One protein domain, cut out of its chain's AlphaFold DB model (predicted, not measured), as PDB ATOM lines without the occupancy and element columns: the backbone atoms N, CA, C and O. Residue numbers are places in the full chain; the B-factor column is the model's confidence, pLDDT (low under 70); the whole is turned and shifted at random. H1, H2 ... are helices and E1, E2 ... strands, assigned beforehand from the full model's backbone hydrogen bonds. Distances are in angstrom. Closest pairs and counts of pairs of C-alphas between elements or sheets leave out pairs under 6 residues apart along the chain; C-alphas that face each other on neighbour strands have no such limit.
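AT A GLANCE: This is residues 3 to 67 of the 79 residues of an uncharacterized protein of Frankia casuarinae (strain DSM 45818 / CECT 9043 / CcI3) (UniProt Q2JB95). A small parallel sheet, ordered E2, E1, E5, has H1 over one face in two layers, and the antiparallel hairpin E3 and E4 reaches away as an arm. The 65 printed residues include E1, H1, E2, E3, E4 and E5 in chain order, class mixed. The whole is only just compact, close to loose, with radius of gyration of the C-alphas 12.8 A, spanning 39 by 26 by 15 A.

HOW THE PARTS SIT: E1, residues 3 to 6, is parallel to E2, residues 31 to 35 (N 5 to O 33, 2.8 A), and to E5, residues 63 to 66 (N 4 to O 63, 2.9 A). H1, residues 16 to 27, is on this sheet at a height of 8.9 A, along the strands; the closest C-alphas of H1 and E2 are His 26 and Ser 32, 5.8 A. In H1 every O i to N i+4 pair is within hydrogen-bond range. E1, H1 and E2 form a strand-helix-strand unit, parallel neighbours joined through a helix, its crossover right-handed. In the hairpin E3, residues 40 to 45, and E4, residues 48 to 53, N 43 and O 50 are 2.9 A apart.

IN THESE COORDINATES: E1 begins at C-alpha 3 (-23.050, -1.852, 127.080); E5 ends at C-alpha 66 (-30.003, 5.084, 131.500). H1 and E3 each measure 16.1 A, E4 16.7 A.

THE WHOLE: The C-alphas of Asp 14 and Ser 46 are farthest apart, 41.0 A. The printed part has no cut. Residues 10 to 11 and 13 to 14 have pLDDT under 70.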
ATOM      1  N   ILE A   3     -21.792  -2.415 126.582       97.69
ATOM      2  CA  ILE A   3     -23.050  -1.852 127.080       97.69
ATOM      3  C   ILE A   3     -22.785  -1.179 128.420       97.69
ATOM      4  O   ILE A   3     -22.324  -1.821 129.356       97.69
ATOM      5  N   GLY A   4     -23.104   0.106 128.521       96.44
ATOM      6  CA  GLY A   4     -23.100   0.831 129.784       96.44
ATOM      7  C   GLY A   4     -24.483   0.801 130.433       96.44
ATOM      8  O   GLY A   4     -25.477   1.053 129.754       96.44
ATOM      9  N   ILE A   5     -24.565   0.527 131.732       95.25
ATOM     10  CA  ILE A   5     -25.795   0.594 132.523       95.25
ATOM     11  C   ILE A   5     -25.598   1.675 133.581       95.25
ATOM     12  O   ILE A   5     -24.847   1.474 134.535       95.25
ATOM     13  N   LEU A   6     -26.255   2.821 133.386       92.81
ATOM     14  CA  LEU A   6     -26.233   3.934 134.332       92.81
ATOM     15  C   LEU A   6     -27.350   3.743 135.364       92.81
ATOM     16  O   LEU A   6     -28.528   3.906 135.027       92.81
ATOM     17  N   ALA A   7     -26.963   3.411 136.594       89.06
ATOM     18  CA  ALA A   7     -27.866   3.255 137.734       89.06
ATOM     19  C   ALA A   7     -28.223   4.606 138.371       89.06
ATOM     20  O   ALA A   7     -27.447   5.564 138.285       89.06
ATOM     21  N   TRP A   8     -29.399   4.674 138.999       79.00
ATOM     22  CA  TRP A   8     -29.818   5.840 139.776       79.00
ATOM     23  C   TRP A   8     -29.026   5.922 141.086       79.00
ATOM     24  O   TRP A   8     -28.329   6.913 141.315       79.00
ATOM     25  N   GLU A   9     -29.032   4.842 141.866       74.50
ATOM     26  CA  GLU A   9     -28.302   4.711 143.122       74.50
ATOM     27  C   GLU A   9     -27.446   3.440 143.109       74.50
ATOM     28  O   GLU A   9     -27.863   2.353 143.481       74.50
ATOM     29  N   CYS A  10     -26.182   3.566 142.692       68.25
ATOM     30  CA  CYS A  10     -25.243   2.434 142.732       68.25
ATOM     31  C   CYS A  10     -24.904   1.949 144.147       68.25
ATOM     32  O   CYS A  10     -24.329   0.872 144.286       68.25
ATOM     33  N   GLU A  11     -25.176   2.772 145.157       69.94
ATOM     34  CA  GLU A  11     -24.904   2.478 146.565       69.94
ATOM     35  C   GLU A  11     -26.148   1.956 147.299       69.94
ATOM     36  O   GLU A  11     -26.020   1.522 148.442       69.94
ATOM     37  N   ASP A  12     -27.322   1.974 146.656       71.19
ATOM     38  CA  ASP A  12     -28.553   1.438 147.228       71.19
ATOM     39  C   ASP A  12     -28.669  -0.060 146.918       71.19
ATOM     40  O   ASP A  12     -28.570  -0.507 145.770       71.19
ATOM     41  N   GLU A  13     -28.876  -0.848 147.971       62.84
ATOM     42  CA  GLU A  13     -29.107  -2.289 147.879       62.84
ATOM     43  C   GLU A  13     -30.416  -2.607 147.129       62.84
ATOM     44  O   GLU A  13     -30.556  -3.705 146.580       62.84
ATOM     45  N   ASP A  14     -31.333  -1.637 147.033       66.12
ATOM     46  CA  ASP A  14     -32.617  -1.758 146.340       66.12
ATOM     47  C   ASP A  14     -32.539  -1.495 144.817       66.12
ATOM     48  O   ASP A  14     -33.535  -1.680 144.107       66.12
ATOM     49  N   GLU A  15     -31.366  -1.165 144.252       73.69
ATOM     50  CA  GLU A  15     -31.150  -0.955 142.802       73.69
ATOM     51  C   GLU A  15     -31.116  -2.294 142.009       73.69
ATOM     52  O   GLU A  15     -30.252  -2.582 141.171       73.69
ATOM     53  N   LEU A  16     -32.102  -3.159 142.250       80.75
ATOM     54  CA  LEU A  16     -32.202  -4.502 141.679       80.75
ATOM     55  C   LEU A  16     -32.389  -4.490 140.159       80.75
ATOM     56  O   LEU A  16     -31.870  -5.359 139.461       80.75
ATOM     57  N   GLU A  17     -33.115  -3.518 139.612       84.19
ATOM     58  CA  GLU A  17     -33.444  -3.500 138.184       84.19
ATOM     59  C   GLU A  17     -32.213  -3.257 137.304       84.19
ATOM     60  O   GLU A  17     -32.007  -3.965 136.315       84.19
ATOM     61  N   SER A  18     -31.369  -2.289 137.666       87.38
ATOM     62  CA  SER A  18     -30.138  -1.978 136.932       87.38
ATOM     63  C   SER A  18     -29.126  -3.131 137.037       87.38
ATOM     64  O   SER A  18     -28.450  -3.462 136.053       87.38
ATOM     65  N   LEU A  19     -29.082  -3.819 138.184       88.75
ATOM     66  CA  LEU A  19     -28.300  -5.045 138.368       88.75
ATOM     67  C   LEU A  19     -28.820  -6.197 137.496       88.75
ATOM     68  O   LEU A  19     -28.029  -6.850 136.814       88.75
ATOM     69  N   ILE A  20     -30.138  -6.408 137.432       92.00
ATOM     70  CA  ILE A  20     -30.758  -7.426 136.568       92.00
ATOM     71  C   ILE A  20     -30.452  -7.146 135.094       92.00
ATOM     72  O   ILE A  20     -30.087  -8.062 134.360       92.00
ATOM     73  N   ILE A  21     -30.563  -5.892 134.644       91.31
ATOM     74  CA  ILE A  21     -30.229  -5.511 133.262       91.31
ATOM     75  C   ILE A  21     -28.761  -5.827 132.961       91.31
ATOM     76  O   ILE A  21     -28.458  -6.383 131.904       91.31
ATOM     77  N   THR A  22     -27.864  -5.513 133.898       92.69
ATOM     78  CA  THR A  22     -26.432  -5.811 133.777       92.69
ATOM     79  C   THR A  22     -26.194  -7.317 133.666       92.69
ATOM     80  O   THR A  22     -25.522  -7.760 132.735       92.69
ATOM     81  N   GLN A  23     -26.808  -8.116 134.545       93.88
ATOM     82  CA  GLN A  23     -26.694  -9.574 134.517       93.88
ATOM     83  C   GLN A  23     -27.212 -10.159 133.198       93.88
ATOM     84  O   GLN A  23     -26.536 -10.963 132.566       93.88
ATOM     85  N   VAL A  24     -28.376  -9.710 132.724       96.00
ATOM     86  CA  VAL A  24     -28.952 -10.172 131.454       96.00
ATOM     87  C   VAL A  24     -28.071  -9.791 130.259       96.00
ATOM     88  O   VAL A  24     -27.972 -10.560 129.300       96.00
ATOM     89  N   ALA A  25     -27.440  -8.614 130.276       95.31
ATOM     90  CA  ALA A  25     -26.498  -8.210 129.235       95.31
ATOM     91  C   ALA A  25     -25.261  -9.123 129.222       95.31
ATOM     92  O   ALA A  25     -24.876  -9.616 128.158       95.31
ATOM     93  N   HIS A  26     -24.702  -9.402 130.401       94.50
ATOM     94  CA  HIS A  26     -23.593 -10.333 130.571       94.50
ATOM     95  C   HIS A  26     -23.953 -11.751 130.090       94.50
ATOM     96  O   HIS A  26     -23.231 -12.330 129.282       94.50
ATOM     97  N   ASP A  27     -25.107 -12.286 130.498       97.62
ATOM     98  CA  ASP A  27     -25.572 -13.633 130.129       97.62
ATOM     99  C   ASP A  27     -25.786 -13.803 128.616       97.62
ATOM    100  O   ASP A  27     -25.722 -14.911 128.083       97.62
ATOM    101  N   ARG A  28     -26.007 -12.697 127.897       97.06
ATOM    102  CA  ARG A  28     -26.102 -12.656 126.429       97.06
ATOM    103  C   ARG A  28     -24.750 -12.491 125.728       97.06
ATOM    104  O   ARG A  28     -24.714 -12.373 124.503       97.06
ATOM    105  N   GLY A  29     -23.645 -12.493 126.471       97.75
ATOM    106  CA  GLY A  29     -22.286 -12.368 125.940       97.75
ATOM    107  C   GLY A  29     -21.906 -10.938 125.553       97.75
ATOM    108  O   GLY A  29     -21.098 -10.737 124.643       97.75
ATOM    109  N   HIS A  30     -22.517  -9.931 126.176       97.88
ATOM    110  CA  HIS A  30     -22.103  -8.538 126.018       97.88
ATOM    111  C   HIS A  30     -21.075  -8.146 127.086       97.88
ATOM    112  O   HIS A  30     -21.091  -8.662 128.199       97.88
ATOM    113  N   ASP A  31     -20.191  -7.211 126.740       96.50
ATOM    114  CA  ASP A  31     -19.289  -6.552 127.683       96.50
ATOM    115  C   ASP A  31     -20.089  -5.469 128.419       96.50
ATOM    116  O   ASP A  31     -20.332  -4.389 127.884       96.50
ATOM    117  N   SER A  32     -20.623  -5.803 129.590       95.25
ATOM    118  CA  SER A  32     -21.525  -4.934 130.348       95.25
ATOM    119  C   SER A  32     -20.799  -4.222 131.487       95.25
ATOM    120  O   SER A  32     -20.203  -4.872 132.345       95.25
ATOM    121  N   VAL A  33     -20.930  -2.898 131.556       94.75
ATOM    122  CA  VAL A  33     -20.379  -2.062 132.628       94.75
ATOM    123  C   VAL A  33     -21.522  -1.385 133.373       94.75
ATOM    124  O   VAL A  33     -22.223  -0.548 132.812       94.75
ATOM    125  N   PHE A  34     -21.685  -1.720 134.648       93.19
ATOM    126  CA  PHE A  34     -22.573  -1.022 135.577       93.19
ATOM    127  C   PHE A  34     -21.843   0.172 136.191       93.19
ATOM    128  O   PHE A  34     -20.722  -0.015 136.660       93.19
ATOM    129  N   PHE A  35     -22.434   1.366 136.191       93.06
ATOM    130  CA  PHE A  35     -21.806   2.580 136.719       93.06
ATOM    131  C   PHE A  35     -22.832   3.598 137.230       93.06
ATOM    132  O   PHE A  35     -24.000   3.569 136.841       93.06
ATOM    133  N   GLY A  36     -22.380   4.502 138.100       90.69
ATOM    134  CA  GLY A  36     -23.207   5.570 138.671       90.69
ATOM    135  C   GLY A  36     -22.883   6.940 138.090       90.69
ATOM    136  O   GLY A  36     -21.901   7.108 137.368       90.69
ATOM    137  N   ILE A  37     -23.663   7.961 138.450       89.69
ATOM    138  CA  ILE A  37     -23.411   9.341 137.995       89.69
ATOM    139  C   ILE A  37     -22.009   9.840 138.387       89.69
ATOM    140  O   ILE A  37     -21.365  10.547 137.615       89.69
ATOM    141  N   ASN A  38     -21.502   9.399 139.542       90.50
ATOM    142  CA  ASN A  38     -20.175   9.750 140.054       90.50
ATOM    143  C   ASN A  38     -19.024   9.126 139.246       90.50
ATOM    144  O   ASN A  38     -17.896   9.605 139.316       90.50
ATOM    145  N   ASP A  39     -19.305   8.086 138.456       93.75
ATOM    146  CA  ASP A  39     -18.331   7.467 137.554       93.75
ATOM    147  C   ASP A  39     -18.191   8.240 136.228       93.75
ATOM    148  O   ASP A  39     -17.306   7.931 135.419       93.75
ATOM    149  N   ILE A  40     -19.065   9.226 135.980       94.06
ATOM    150  CA  ILE A  40     -19.057  10.044 134.767       94.06
ATOM    151  C   ILE A  40     -18.194  11.280 134.996       94.06
ATOM    152  O   ILE A  40     -18.456  12.111 135.863       94.06
ATOM    153  N   THR A  41     -17.176  11.444 134.159       96.38
ATOM    154  CA  THR A  41     -16.327  12.639 134.151       96.38
ATOM    155  C   THR A  41     -16.201  13.192 132.736       96.38
ATOM    156  O   THR A  41     -16.720  12.628 131.773       96.38
ATOM    157  N   CYS A  42     -15.529  14.329 132.580       97.06
ATOM    158  CA  CYS A  42     -15.231  14.889 131.271       97.06
ATOM    159  C   CYS A  42     -13.750  15.249 131.207       97.06
ATOM    160  O   CYS A  42     -13.290  16.142 131.919       97.06
ATOM    161  N   ALA A  43     -13.002  14.566 130.341       95.69
ATOM    162  CA  ALA A  43     -11.611  14.900 130.087       95.69
ATOM    163  C   ALA A  43     -11.539  16.159 129.213       95.69
ATOM    164  O   ALA A  43     -12.165  16.222 128.153       95.69
ATOM    165  N   ALA A  44     -10.778  17.163 129.648       94.31
ATOM    166  CA  ALA A  44     -10.527  18.356 128.847       94.31
ATOM    167  C   ALA A  44      -9.558  18.031 127.699       94.31
ATOM    168  O   ALA A  44      -8.505  17.432 127.918       94.31
ATOM    169  N   VAL A  45      -9.896  18.453 126.481       92.00
ATOM    170  CA  VAL A  45      -9.050  18.302 125.288       92.00
ATOM    171  C   VAL A  45      -9.001  19.619 124.513       92.00
ATOM    172  O   VAL A  45      -9.848  20.495 124.692       92.00
ATOM    173  N   SER A  46      -8.011  19.802 123.637       91.81
ATOM    174  CA  SER A  46      -7.950  21.015 122.815       91.81
ATOM    175  C   SER A  46      -9.184  21.107 121.914       91.81
ATOM    176  O   SER A  46      -9.358  20.282 121.019       91.81
ATOM    177  N   GLY A  47     -10.022  22.118 122.148       90.12
ATOM    178  CA  GLY A  47     -11.240  22.363 121.374       90.12
ATOM    179  C   GLY A  47     -12.517  21.714 121.924       90.12
ATOM    180  O   GLY A  47     -13.539  21.787 121.248       90.12
ATOM    181  N   GLY A  48     -12.503  21.118 123.124       91.75
ATOM    182  CA  GLY A  48     -13.725  20.591 123.737       91.75
ATOM    183  C   GLY A  48     -13.499  19.697 124.957       91.75
ATOM    184  O   GLY A  48     -12.494  19.800 125.657       91.75
ATOM    185  N   GLY A  49     -14.455  18.806 125.205       94.81
ATOM    186  CA  GLY A  49     -14.382  17.793 126.252       94.81
ATOM    187  C   GLY A  49     -14.760  16.419 125.711       94.81
ATOM    188  O   GLY A  49     -15.624  16.313 124.843       94.81
ATOM    189  N   VAL A  50     -14.105  15.374 126.215       96.62
ATOM    190  CA  VAL A  50     -14.454  13.981 125.916       96.62
ATOM    191  C   VAL A  50     -15.105  13.380 127.161       96.62
ATOM    192  O   VAL A  50     -14.405  13.215 128.166       96.62
ATOM    193  N   PRO A  51     -16.407  13.042 127.130       96.38
ATOM    194  CA  PRO A  51     -17.051  12.375 128.254       96.38
ATOM    195  C   PRO A  51     -16.370  11.031 128.517       96.38
ATOM    196  O   PRO A  51     -16.040  10.297 127.582       96.38
ATOM    197  N   GLN A  52     -16.144  10.732 129.790       97.62
ATOM    198  CA  GLN A  52     -15.521   9.503 130.257       97.62
ATOM    199  C   GLN A  52     -16.463   8.783 131.216       97.62
ATOM    200  O   GLN A  52     -17.116   9.422 132.040       97.62
ATOM    201  N   ILE A  53     -16.476   7.459 131.150       96.69
ATOM    202  CA  ILE A  53     -17.140   6.580 132.112       96.69
ATOM    203  C   ILE A  53     -16.042   5.695 132.692       96.69
ATOM    204  O   ILE A  53     -15.376   4.981 131.945       96.69
ATOM    205  N   ARG A  54     -15.796   5.795 134.005       94.31
ATOM    206  CA  ARG A  54     -14.705   5.070 134.695       94.31
ATOM    207  C   ARG A  54     -13.324   5.245 134.046       94.31
ATOM    208  O   ARG A  54     -12.500   4.337 134.041       94.31
ATOM    209  N   GLY A  55     -13.070   6.434 133.499       94.25
ATOM    210  CA  GLY A  55     -11.800   6.776 132.848       94.25
ATOM    211  C   GLY A  55     -11.647   6.269 131.410       94.25
ATOM    212  O   GLY A  55     -10.585   6.460 130.825       94.25
ATOM    213  N   GLU A  56     -12.682   5.655 130.832       96.00
ATOM    214  CA  GLU A  56     -12.726   5.302 129.415       96.00
ATOM    215  C   GLU A  56     -13.602   6.282 128.634       96.00
ATOM    216  O   GLU A  56     -14.653   6.703 129.117       96.00
ATOM    217  N   ALA A  57     -13.223   6.612 127.395       96.31
ATOM    218  CA  ALA A  57     -14.036   7.482 126.550       96.31
ATOM    219  C   ALA A  57     -15.430   6.875 126.334       96.31
ATOM    220  O   ALA A  57     -15.552   5.717 125.936       96.31
ATOM    221  N   ALA A  58     -16.487   7.666 126.532       96.56
ATOM    222  CA  ALA A  58     -17.863   7.181 126.410       96.56
ATOM    223  C   ALA A  58     -18.186   6.648 124.999       96.56
ATOM    224  O   ALA A  58     -19.060   5.805 124.843       96.56
ATOM    225  N   SER A  59     -17.436   7.073 123.976       96.50
ATOM    226  CA  SER A  59     -17.535   6.560 122.602       96.50
ATOM    227  C   SER A  59     -17.082   5.105 122.430       96.50
ATOM    228  O   SER A  59     -17.232   4.556 121.345       96.50
ATOM    229  N   THR A  60     -16.475   4.492 123.451       97.56
ATOM    230  CA  THR A  60     -16.120   3.061 123.451       97.56
ATOM    231  C   THR A  60     -17.323   2.156 123.724       97.56
ATOM    232  O   THR A  60     -17.257   0.960 123.450       97.56
ATOM    233  N   PHE A  61     -18.413   2.712 124.255       97.75
ATOM    234  CA  PHE A  61     -19.666   2.007 124.479       97.75
ATOM    235  C   PHE A  61     -20.517   2.039 123.211       97.75
ATOM    236  O   PHE A  61     -20.717   3.097 122.615       97.75
ATOM    237  N   ASP A  62     -21.069   0.890 122.831       97.88
ATOM    238  CA  ASP A  62     -22.010   0.789 121.713       97.88
ATOM    239  C   ASP A  62     -23.379   1.371 122.090       97.88
ATOM    240  O   ASP A  62     -24.089   1.931 121.256       97.88
ATOM    241  N   VAL A  63     -23.771   1.212 123.356       96.62
ATOM    242  CA  VAL A  63     -25.038   1.710 123.897       96.62
ATOM    243  C   VAL A  63     -24.913   1.968 125.395       96.62
ATOM    244  O   VAL A  63     -24.230   1.237 126.112       96.62
ATOM    245  N   ILE A  64     -25.606   3.003 125.870       95.31
ATOM    246  CA  ILE A  64     -25.775   3.296 127.295       95.31
ATOM    247  C   ILE A  64     -27.267   3.238 127.614       95.31
ATOM    248  O   ILE A  64     -28.068   3.951 127.009       95.31
ATOM    249  N   VAL A  65     -27.638   2.388 128.566       92.81
ATOM    250  CA  VAL A  65     -28.993   2.284 129.106       92.81
ATOM    251  C   VAL A  65     -29.052   3.118 130.379       92.81
ATOM    252  O   VAL A  65     -28.422   2.778 131.379       92.81
ATOM    253  N   SER A  66     -29.801   4.220 130.336       90.19
ATOM    254  CA  SER A  66     -30.003   5.084 131.500       90.19
ATOM    255  C   SER A  66     -31.223   4.644 132.296       90.19
ATOM    256  O   SER A  66     -32.341   4.667 131.779       90.19
ATOM    257  N   ARG A  67     -31.005   4.285 133.561       85.50
ATOM    258  CA  ARG A  67     -32.054   4.158 134.586       85.50
ATOM    259  C   ARG A  67     -32.086   5.363 135.529       85.50
ATOM    260  O   ARG A  67     -33.043   5.521 136.275       85.50
TER     261      ARG A  67